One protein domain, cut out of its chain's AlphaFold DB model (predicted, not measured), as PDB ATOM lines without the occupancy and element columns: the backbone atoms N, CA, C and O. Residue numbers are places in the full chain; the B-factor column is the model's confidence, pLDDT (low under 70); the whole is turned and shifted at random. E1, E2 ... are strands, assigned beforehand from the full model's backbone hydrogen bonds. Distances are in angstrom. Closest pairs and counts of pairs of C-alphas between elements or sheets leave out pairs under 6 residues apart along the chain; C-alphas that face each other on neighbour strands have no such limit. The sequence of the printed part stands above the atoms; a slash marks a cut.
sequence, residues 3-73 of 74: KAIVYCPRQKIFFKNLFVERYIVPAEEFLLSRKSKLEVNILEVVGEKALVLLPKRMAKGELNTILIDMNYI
ATOM      1  N   LYS A   3     -44.750  17.892  -2.866       88.25
ATOM      2  CA  LYS A   3     -44.277  16.899  -3.829       88.25
ATOM      3  C   LYS A   3     -45.447  16.029  -4.239       88.25
ATOM      4  O   LYS A   3     -46.218  15.619  -3.380       88.25
ATOM      5  N   ALA A   4     -45.524  15.704  -5.521       88.12
ATOM      6  CA  ALA A   4     -46.550  14.813  -6.035       88.12
ATOM      7  C   ALA A   4     -45.996  13.866  -7.093       88.12
ATOM      8  O   ALA A   4     -44.924  14.091  -7.668       88.12
ATOM      9  N   ILE A   5     -46.729  12.788  -7.349       89.12
ATOM     10  CA  ILE A   5     -46.367  11.803  -8.359       89.12
ATOM     11  C   ILE A   5     -47.161  12.086  -9.627       89.12
ATOM     12  O   ILE A   5     -48.374  11.908  -9.664       89.12
ATOM     13  N   VAL A   6     -46.458  12.446 -10.701       87.69
ATOM     14  CA  VAL A   6     -47.037  12.578 -12.039       87.69
ATOM     15  C   VAL A   6     -46.938  11.254 -12.785       87.69
ATOM     16  O   VAL A   6     -45.846  10.705 -12.989       87.69
ATOM     17  N   TYR A   7     -48.079  10.767 -13.259       86.69
ATOM     18  CA  TYR A   7     -48.155   9.703 -14.249       86.69
ATOM     19  C   TYR A   7     -47.810  10.263 -15.624       86.69
ATOM     20  O   TYR A   7     -48.508  11.120 -16.157       86.69
ATOM     21  N   CYS A   8     -46.724   9.765 -16.202       85.81
ATOM     22  CA  CYS A   8     -46.173  10.269 -17.452       85.81
ATOM     23  C   CYS A   8     -45.984   9.133 -18.472       85.81
ATOM     24  O   CYS A   8     -45.531   8.037 -18.113       85.81
ATOM     25  N   PRO A   9     -46.285   9.378 -19.758       85.31
ATOM     26  CA  PRO A   9     -45.948   8.447 -20.817       85.31
ATOM     27  C   PRO A   9     -44.436   8.434 -21.067       85.31
ATOM     28  O   PRO A   9     -43.699   9.364 -20.719       85.31
ATOM     29  N   ARG A  10     -43.979   7.374 -21.735       85.19
ATOM     30  CA  ARG A  10     -42.633   7.306 -22.300       85.19
ATOM     31  C   ARG A  10     -42.704   7.287 -23.814       85.19
ATOM     32  O   ARG A  10     -43.522   6.574 -24.388       85.19
ATOM     33  N   GLN A  11     -41.815   8.039 -24.444       82.81
ATOM     34  CA  GLN A  11     -41.642   8.058 -25.886       82.81
ATOM     35  C   GLN A  11     -40.266   7.495 -26.230       82.81
ATOM     36  O   GLN A  11     -39.261   7.877 -25.626       82.81
ATOM     37  N   LYS A  12     -40.216   6.599 -27.218       86.00
ATOM     38  CA  LYS A  12     -38.954   6.172 -27.818       86.00
ATOM     39  C   LYS A  12     -38.598   7.124 -28.954       86.00
ATOM     40  O   LYS A  12     -39.435   7.412 -29.802       86.00
ATOM     41  N   ILE A  13     -37.370   7.618 -28.949       82.31
ATOM     42  CA  ILE A  13     -36.868   8.613 -29.893       82.31
ATOM     43  C   ILE A  13     -35.578   8.067 -30.493       82.31
ATOM     44  O   ILE A  13     -34.709   7.581 -29.766       82.31
ATOM     45  N   PHE A  14     -35.446   8.161 -31.814       86.00
ATOM     46  CA  PHE A  14     -34.191   7.873 -32.495       86.00
ATOM     47  C   PHE A  14     -33.341   9.143 -32.535       86.00
ATOM     48  O   PHE A  14     -33.742  10.147 -33.120       86.00
ATOM     49  N   PHE A  15     -32.184   9.125 -31.879       80.75
ATOM     50  CA  PHE A  15     -31.296  10.281 -31.789       80.75
ATOM     51  C   PHE A  15     -29.849   9.856 -32.027       80.75
ATOM     52  O   PHE A  15     -29.324   9.038 -31.279       80.75
ATOM     53  N   LYS A  16     -29.195  10.423 -33.051       83.88
ATOM     54  CA  LYS A  16     -27.790  10.129 -33.409       83.88
ATOM     55  C   LYS A  16     -27.487   8.620 -33.470       83.88
ATOM     56  O   LYS A  16     -26.540   8.149 -32.849       83.88
ATOM     57  N   ASN A  17     -28.315   7.867 -34.192       88.69
ATOM     58  CA  ASN A  17     -28.236   6.405 -34.327       88.69
ATOM     59  C   ASN A  17     -28.463   5.592 -33.034       88.69
ATOM     60  O   ASN A  17     -28.202   4.392 -33.012       88.69
ATOM     61  N   LEU A  18     -28.996   6.210 -31.974       84.81
ATOM     62  CA  LEU A  18     -29.373   5.543 -30.727       84.81
ATOM     63  C   LEU A  18     -30.889   5.566 -30.528       84.81
ATOM     64  O   LEU A  18     -31.540   6.598 -30.700       84.81
ATOM     65  N   PHE A  19     -31.446   4.431 -30.103       86.50
ATOM     66  CA  PHE A  19     -32.823   4.344 -29.624       86.50
ATOM     67  C   PHE A  19     -32.855   4.721 -28.141       86.50
ATOM     68  O   PHE A  19     -32.306   4.006 -27.304       86.50
ATOM     69  N   VAL A  20     -33.478   5.851 -27.808       83.38
ATOM     70  CA  VAL A  20     -33.529   6.376 -26.437       83.38
ATOM     71  C   VAL A  20     -34.977   6.478 -25.980       83.38
ATOM     72  O   VAL A  20     -35.828   6.983 -26.705       83.38
ATOM     73  N   GLU A  21     -35.267   6.027 -24.763       84.62
ATOM     74  CA  GLU A  21     -36.574   6.210 -24.131       84.62
ATOM     75  C   GLU A  21     -36.553   7.456 -23.232       84.62
ATOM     76  O   GLU A  21     -35.627   7.644 -22.440       84.62
ATOM     77  N   ARG A  22     -37.558   8.328 -23.356       82.00
ATOM     78  CA  ARG A  22     -37.682   9.554 -22.554       82.00
ATOM     79  C   ARG A  22     -39.078   9.717 -21.977       82.00
ATOM     80  O   ARG A  22     -40.063   9.322 -22.593       82.00
ATOM     81  N   TYR A  23     -39.140  10.341 -20.806       85.50
ATOM     82  CA  TYR A  23     -40.393  10.777 -20.200       85.50
ATOM     83  C   TYR A  23     -40.940  11.980 -20.962       85.50
ATOM     84  O   TYR A  23     -40.184  12.888 -21.310       85.50
ATOM     85  N   ILE A  24     -42.246  11.979 -21.211       85.12
ATOM     86  CA  ILE A  24     -42.946  13.088 -21.859       85.12
ATOM     87  C   ILE A  24     -44.072  13.603 -20.968       85.12
ATOM     88  O   ILE A  24     -44.495  12.932 -20.027       85.12
ATOM     89  N   VAL A  25     -44.520  14.825 -21.246       84.81
ATOM     90  CA  VAL A  25     -45.624  15.459 -20.518       84.81
ATOM     91  C   VAL A  25     -46.908  14.714 -20.838       84.81
ATOM     92  O   VAL A  25     -47.152  14.446 -22.016       84.81
ATOM     93  N   PRO A  26     -47.693  14.314 -19.821       83.62
ATOM     94  CA  PRO A  26     -48.993  13.728 -20.080       83.62
ATOM     95  C   PRO A  26     -49.868  14.735 -20.832       83.62
ATOM     96  O   PRO A  26     -49.959  15.902 -20.462       83.62
ATOM     97  N   ALA A  27     -50.501  14.250 -21.890       78.75
ATOM     98  CA  ALA A  27     -51.541  14.938 -22.638       78.75
ATOM     99  C   ALA A  27     -52.738  13.987 -22.757       78.75
ATOM    100  O   ALA A  27     -52.582  12.775 -22.548       78.75
ATOM    101  N   GLU A  28     -53.912  14.518 -23.092       72.25
ATOM    102  CA  GLU A  28     -55.163  13.749 -23.198       72.25
ATOM    103  C   GLU A  28     -55.012  12.514 -24.099       72.25
ATOM    104  O   GLU A  28     -55.454  11.420 -23.749       72.25
ATOM    105  N   GLU A  29     -54.245  12.643 -25.184       70.88
ATOM    106  CA  GLU A  29     -53.919  11.568 -26.131       70.88
ATOM    107  C   GLU A  29     -53.231  10.345 -25.484       70.88
ATOM    108  O   GLU A  29     -53.244   9.246 -26.036       70.88
ATOM    109  N   PHE A  30     -52.645  10.505 -24.292       68.50
ATOM    110  CA  PHE A  30     -51.872   9.473 -23.600       68.50
ATOM    111  C   PHE A  30     -52.512   8.972 -22.294       68.50
ATOM    112  O   PHE A  30     -51.833   8.288 -21.520       68.50
ATOM    113  N   LEU A  31     -53.800   9.258 -22.043       61.38
ATOM    114  CA  LEU A  31     -54.542   8.880 -20.820       61.38
ATOM    115  C   LEU A  31     -54.368   7.409 -20.395       61.38
ATOM    116  O   LEU A  31     -54.332   7.101 -19.202       61.38
ATOM    117  N   LEU A  32     -54.201   6.502 -21.360       57.53
ATOM    118  CA  LEU A  32     -54.074   5.057 -21.139       57.53
ATOM    119  C   LEU A  32     -52.664   4.607 -20.703       57.53
ATOM    120  O   LEU A  32     -52.474   3.468 -20.273       57.53
ATOM    121  N   SER A  33     -51.658   5.482 -20.775       60.34
ATOM    122  CA  SER A  33     -50.254   5.162 -20.490       60.34
ATOM    123  C   SER A  33     -49.817   5.650 -19.103       60.34
ATOM    124  O   SER A  33     -48.828   6.360 -18.944       60.34
ATOM    125  N   ARG A  34     -50.516   5.215 -18.046       62.09
ATOM    126  CA  ARG A  34     -50.115   5.461 -16.639       62.09
ATOM    127  C   ARG A  34     -48.965   4.555 -16.167       62.09
ATOM    128  O   ARG A  34     -48.857   4.233 -14.986       62.09
ATOM    129  N   LYS A  35     -48.117   4.084 -17.086       68.56
ATOM    130  CA  LYS A  35     -47.097   3.066 -16.785       68.56
ATOM    131  C   LYS A  35     -45.892   3.627 -16.039       68.56
ATOM    132  O   LYS A  35     -45.234   2.877 -15.325       68.56
ATOM    133  N   SER A  36     -45.598   4.918 -16.190       81.94
ATOM    134  CA  SER A  36     -44.427   5.526 -15.557       81.94
ATOM    135  C   SER A  36     -44.806   6.656 -14.617       81.94
ATOM    136  O   SER A  36     -45.797   7.348 -14.827       81.94
ATOM    137  N   LYS A  37     -44.003   6.805 -13.564       87.44
ATOM    138  CA  LYS A  37     -44.214   7.750 -12.472       87.44
ATOM    139  C   LYS A  37     -42.965   8.601 -12.304       87.44
ATOM    140  O   LYS A  37     -41.856   8.063 -12.326       87.44
ATOM    141  N   LEU A  38     -43.150   9.898 -12.112       87.94
ATOM    142  CA  LEU A  38     -42.090  10.828 -11.748       87.94
ATOM    143  C   LEU A  38     -42.540  11.668 -10.561       87.94
ATOM    144  O   LEU A  38     -43.665  12.152 -10.536       87.94
ATOM    145  N   GLU A  39     -41.646  11.844  -9.596       89.88
ATOM    146  CA  GLU A  39     -41.833  12.836  -8.544       89.88
ATOM    147  C   GLU A  39     -41.588  14.230  -9.132       89.88
ATOM    148  O   GLU A  39     -40.573  14.462  -9.801       89.88
ATOM    149  N   VAL A  40     -42.524  15.140  -8.890       90.12
ATOM    150  CA  VAL A  40     -42.445  16.546  -9.286       90.12
ATOM    151  C   VAL A  40     -42.748  17.432  -8.087       90.12
ATOM    152  O   VAL A  40     -43.417  17.011  -7.142       90.12
ATOM    153  N   ASN A  41     -42.282  18.678  -8.138       91.75
ATOM    154  CA  ASN A  41     -42.699  19.688  -7.170       91.75
ATOM    155  C   ASN A  41     -43.903  20.440  -7.734       91.75
ATOM    156  O   ASN A  41     -43.827  20.939  -8.858       91.75
ATOM    157  N   ILE A  42     -44.973  20.550  -6.954       91.62
ATOM    158  CA  ILE A  42     -46.098  21.431  -7.264       91.62
ATOM    159  C   ILE A  42     -45.718  22.844  -6.816       91.62
ATOM    160  O   ILE A  42     -45.285  23.058  -5.680       91.62
ATOM    161  N   LEU A  43     -45.840  23.794  -7.737       92.31
ATOM    162  CA  LEU A  43     -45.624  25.216  -7.492       92.31
ATOM    163  C   LEU A  43     -46.939  25.909  -7.134       92.31
ATOM    164  O   LEU A  43     -46.975  26.684  -6.186       92.31
ATOM    165  N   GLU A  44     -48.006  25.601  -7.871       93.19
ATOM    166  CA  GLU A  44     -49.330  26.198  -7.694       93.19
ATOM    167  C   GLU A  44     -50.413  25.271  -8.262       93.19
ATOM    168  O   GLU A  44     -50.136  24.469  -9.155       93.19
ATOM    169  N   VAL A  45     -51.648  25.382  -7.771       91.94
ATOM    170  CA  VAL A  45     -52.824  24.699  -8.332       91.94
ATOM    171  C   VAL A  45     -53.788  25.754  -8.863       91.94
ATOM    172  O   VAL A  45     -54.190  26.657  -8.135       91.94
ATOM    173  N   VAL A  46     -54.160  25.635 -10.137       91.25
ATOM    174  CA  VAL A  46     -55.056  26.545 -10.854       91.25
ATOM    175  C   VAL A  46     -56.233  25.737 -11.397       91.25
ATOM    176  O   VAL A  46     -56.145  25.101 -12.450       91.25
ATOM    177  N   GLY A  47     -57.345  25.748 -10.659       91.88
ATOM    178  CA  GLY A  47     -58.532  24.955 -10.988       91.88
ATOM    179  C   GLY A  47     -58.229  23.454 -10.965       91.88
ATOM    180  O   GLY A  47     -57.781  22.925  -9.954       91.88
ATOM    181  N   GLU A  48     -58.445  22.778 -12.092       91.62
ATOM    182  CA  GLU A  48     -58.215  21.332 -12.257       91.62
ATOM    183  C   GLU A  48     -56.780  20.987 -12.700       91.62
ATOM    184  O   GLU A  48     -56.476  19.843 -13.041       91.62
ATOM    185  N   LYS A  49     -55.867  21.967 -12.713       92.25
ATOM    186  CA  LYS A  49     -54.477  21.794 -13.156       92.25
ATOM    187  C   LYS A  49     -53.498  22.225 -12.073       92.25
ATOM    188  O   LYS A  49     -53.750  23.177 -11.346       92.25
ATOM    189  N   ALA A  50     -52.344  21.576 -12.011       91.31
ATOM    190  CA  ALA A  50     -51.220  21.990 -11.186       91.31
ATOM    191  C   ALA A  50     -50.071  22.496 -12.057       91.31
ATOM    192  O   ALA A  50     -49.657  21.839 -13.013       91.31
ATOM    193  N   LEU A  51     -49.520  23.652 -11.701       92.88
ATOM    194  CA  LEU A  51     -48.231  24.111 -12.190       92.88
ATOM    195  C   LEU A  51     -47.144  23.313 -11.476       92.88
ATOM    196  O   LEU A  51     -46.986  23.410 -10.260       92.88
ATOM    197  N   VAL A  52     -46.381  22.531 -12.231       91.69
ATOM    198  CA  VAL A  52     -45.336  21.660 -11.691       91.69
ATOM    199  C   VAL A  52     -43.965  22.034 -12.226       91.69
ATOM    200  O   VAL A  52     -43.818  22.448 -13.377       91.69
ATOM    201  N   LEU A  53     -42.942  21.827 -11.403       90.62
ATOM    202  CA  LEU A  53     -41.549  21.865 -11.822       90.62
ATOM    203  C   LEU A  53     -41.175  20.530 -12.479       90.62
ATOM    204  O   LEU A  53     -41.217  19.473 -11.843       90.62
ATOM    205  N   LEU A  54     -40.781  20.583 -13.749       86.62
ATOM    206  CA  LEU A  54     -40.377  19.423 -14.528       86.62
ATOM    207  C   LEU A  54     -39.016  18.888 -14.060       86.62
ATOM    208  O   LEU A  54     -38.035  19.632 -13.988       86.62
ATOM    209  N   PRO A  55     -38.896  17.574 -13.810       84.25
ATOM    210  CA  PRO A  55     -37.607  16.968 -13.522       84.25
ATOM    211  C   PRO A  55     -36.718  16.998 -14.772       84.25
ATOM    212  O   PRO A  55     -37.192  16.862 -15.901       84.25
ATOM    213  N   LYS A  56     -35.392  17.066 -14.580       82.62
ATOM    214  CA  LYS A  56     -34.389  17.111 -15.671       82.62
ATOM    215  C   LYS A  56     -34.534  15.998 -16.717       82.62
ATOM    216  O   LYS A  56     -34.112  16.155 -17.854       82.62
ATOM    217  N   ARG A  57     -35.122  14.858 -16.334       78.19
ATOM    218  CA  ARG A  57     -35.382  13.710 -17.226       78.19
ATOM    219  C   ARG A  57     -36.475  13.976 -18.270       78.19
ATOM    220  O   ARG A  57     -36.648  13.163 -19.176       78.19
ATOM    221  N   MET A  58     -37.214  15.065 -18.104       79.12
ATOM    222  CA  MET A  58     -38.420  15.415 -18.845       79.12
ATOM    223  C   MET A  58     -38.353  16.841 -19.402       79.12
ATOM    224  O   MET A  58     -38.871  17.091 -20.488       79.12
ATOM    225  N   ALA A  59     -37.670  17.748 -18.697       75.31
ATOM    226  CA  ALA A  59     -37.380  19.096 -19.171       75.31
ATOM    227  C   ALA A  59     -36.692  19.068 -20.552       75.31
ATOM    228  O   ALA A  59     -35.718  18.338 -20.771       75.31
ATOM    229  N   LYS A  60     -37.207  19.861 -21.497       70.19
ATOM    230  CA  LYS A  60     -36.610  20.083 -22.823       70.19
ATOM    231  C   LYS A  60     -36.133  21.529 -22.906       70.19
ATOM    232  O   LYS A  60     -36.953  22.442 -22.938       70.19
ATOM    233  N   GLY A  61     -34.818  21.725 -22.991       68.38
ATOM    234  CA  GLY A  61     -34.232  23.065 -23.074       68.38
ATOM    235  C   GLY A  61     -34.529  23.879 -21.814       68.38
ATOM    236  O   GLY A  61     -34.228  23.427 -20.714       68.38
ATOM    237  N   GLU A  62     -35.134  25.053 -21.984       60.56
ATOM    238  CA  GLU A  62     -35.437  26.002 -20.902       60.56
ATOM    239  C   GLU A  62     -36.799  25.761 -20.224       60.56
ATOM    240  O   GLU A  62     -37.134  26.419 -19.239       60.56
ATOM    241  N   LEU A  63     -37.591  24.801 -20.715       69.00
ATOM    242  CA  LEU A  63     -38.892  24.470 -20.132       69.00
ATOM    243  C   LEU A  63     -38.719  23.675 -18.835       69.00
ATOM    244  O   LEU A  63     -38.628  22.444 -18.842       69.00
ATOM    245  N   ASN A  64     -38.700  24.405 -17.722       84.19
ATOM    246  CA  ASN A  64     -38.560  23.856 -16.374       84.19
ATOM    247  C   ASN A  64     -39.896  23.727 -15.633       84.19
ATOM    248  O   ASN A  64     -39.942  23.069 -14.599       84.19
ATOM    249  N   THR A  65     -40.979  24.317 -16.140       88.06
ATOM    250  CA  THR A  65     -42.308  24.297 -15.509       88.06
ATOM    251  C   THR A  65     -43.404  24.024 -16.527       88.06
ATOM    252  O   THR A  65     -43.288  24.441 -17.678       88.06
ATOM    253  N   ILE A  66     -44.484  23.361 -16.114       89.44
ATOM    254  CA  ILE A  66     -45.649  23.122 -16.975       89.44
ATOM    255  C   ILE A  66     -46.935  22.947 -16.163       89.44
ATOM    256  O   ILE A  66     -46.885  22.500 -15.020       89.44
ATOM    257  N   LEU A  67     -48.082  23.275 -16.758       90.50
ATOM    258  CA  LEU A  67     -49.397  22.948 -16.208       90.50
ATOM    259  C   LEU A  67     -49.770  21.507 -16.569       90.50
ATOM    260  O   LEU A  67     -49.804  21.155 -17.748       90.50
ATOM    261  N   ILE A  68     -50.069  20.689 -15.564       88.44
ATOM    262  CA  ILE A  68     -50.513  19.300 -15.714       88.44
ATOM    263  C   ILE A  68     -51.890  19.153 -15.087       88.44
ATOM    264  O   ILE A  68     -52.136  19.648 -13.994       88.44
ATOM    265  N   ASP A  69     -52.780  18.456 -15.780       89.50
ATOM    266  CA  ASP A  69     -54.096  18.120 -15.253       89.50
ATOM    267  C   ASP A  69     -53.981  17.213 -14.016       89.50
ATOM    268  O   ASP A  69     -53.218  16.239 -14.001       89.50
ATOM    269  N   MET A  70     -54.735  17.541 -12.966       88.31
ATOM    270  CA  MET A  70     -54.715  16.827 -11.688       88.31
ATOM    271  C   MET A  70     -55.068  15.342 -11.836       88.31
ATOM    272  O   MET A  70     -54.618  14.530 -11.034       88.31
ATOM    273  N   ASN A  71     -55.767  14.939 -12.902       88.81
ATOM    274  CA  ASN A  71     -56.053  13.536 -13.212       88.81
ATOM    275  C   ASN A  71     -54.793  12.681 -13.460       88.81
ATOM    276  O   ASN A  71     -54.859  11.444 -13.420       88.81
ATOM    277  N   TYR A  72     -53.646  13.317 -13.718       85.50
ATOM    278  CA  TYR A  72     -52.340  12.667 -13.853       85.50
ATOM    279  C   TYR A  72     -51.471  12.783 -12.601       85.50
ATOM    280  O   TYR A  72     -50.337  12.309 -12.628       85.50
ATOM    281  N   ILE A  73     -51.963  13.392 -11.524       85.12
ATOM    282  CA  ILE A  73     -51.207  13.656 -10.300       85.12
ATOM    283  C   ILE A  73     -51.800  12.828  -9.155       85.12
ATOM    284  O   ILE A  73     -53.016  12.708  -9.026       85.12
TER     285      ILE A  73
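AT A GLANCE: This is residues 3 to 73 of the 74 residues of an uncharacterized protein of archaeon GW2011_AR1 (UniProt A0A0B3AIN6). A small, strongly twisted sheet of four strands, E1, E4, E5 and E6, is bent round like an open trough, and the hairpin of E2 and E3 reaches away from it as an arm whose tip, residues 14 to 19, sticks out free. The long strand E4 turns sharply partway along, one part pairing with E1 and the other with E5, and two long links without a named element, residues 24 to 35 and residues 54 to 64, join the arm to the sheet and E5 to E6. The printed part has 71 residues with six named strands, E1 to E6 in order along the chain, and no named helix; the class is all strand. The larger sheet has the order E1, E4, E5, E6 and the smaller E2, E3, both antiparallel. The whole is compact, with a radius of gyration of the C-alphas of 12.5 A, and only just elongated, with spans of 42 by 28 by 17 A, the arm making much of the length.

IN THESE COORDINATES: In the larger sheet, E4 is the longest strand, residues 36 to 46, 24.0 A from first to last C-alpha, and it bends by 89 degrees at residue 43. E1, residues 3 to 8, measures 15.3 A and begins at C-alpha 3 at (-44.277, 16.899, -3.829). E5 is residues 49 to 53, 13.0 A long. E6 is residues 65 to 69, 13.3 A long, and ends at C-alpha 69 at (-54.096, 18.120, -15.253). In the smaller sheet, E2 is residues 10 to 15, 15.1 A long, and E3 is residues 18 to 23, 16.1 A long. C-alpha 18 lies at (-29.373, 5.543, -30.727).

HOW THE PARTS SIT: The sheet of E1, E4, E5 and E6 is strongly twisted: from edge to edge its strands' lines turn by 107 degrees, and the way across it turns by 88 degrees. E1 and E6 are its edge strands. The pairing of E4 is staggered, with E1 over residues 36 to 41 and with E5 over residues 41 to 46. E1 and E4 are antiparallel at 122 degrees, with N 6 and O 38 at 2.8 A, within hydrogen-bond range. E4 and E5 form an antiparallel hairpin at 113 degrees, with N 51 and O 44 at 2.7 A, within hydrogen-bond range. E5 and E6 form another antiparallel hairpin at 149 degrees, with N 50 and O 68 at 2.8 A, within hydrogen-bond range. E4, E5 and E6 make a meander, each strand the antiparallel neighbour of the one before. E1 and E6 are only just apart, their closest C-alphas 8.4 A from each other. E1 runs on into E2 across a break of 1 residue, at 67 degrees, and the two meet only through their link. E2 and E3 form an antiparallel hairpin at 149 degrees, with N 13 and O 20 at 2.8 A, within hydrogen-bond range. The closest C-alphas of E1 and E3, those of Cys 8 and Tyr 23, are 6.4 A apart. E2 and E3 are each apart from E5 and E6.

THE WHOLE: The two C-alphas farthest apart in the domain, those of Asn 17 and Gly 47, are 42.5 A from each other. The printed part runs from residue 3 to residue 73 with no cut. The links E3 to E4, 12 residues, and E5 to E6, 11 residues, are long; those from E1 to E2, E2 to E3 and E4 to E5 are tight. The mean pLDDT of the printed part is 83.3, and residues 30 to 35 and residues 61 to 63, both in the long links, are under 70.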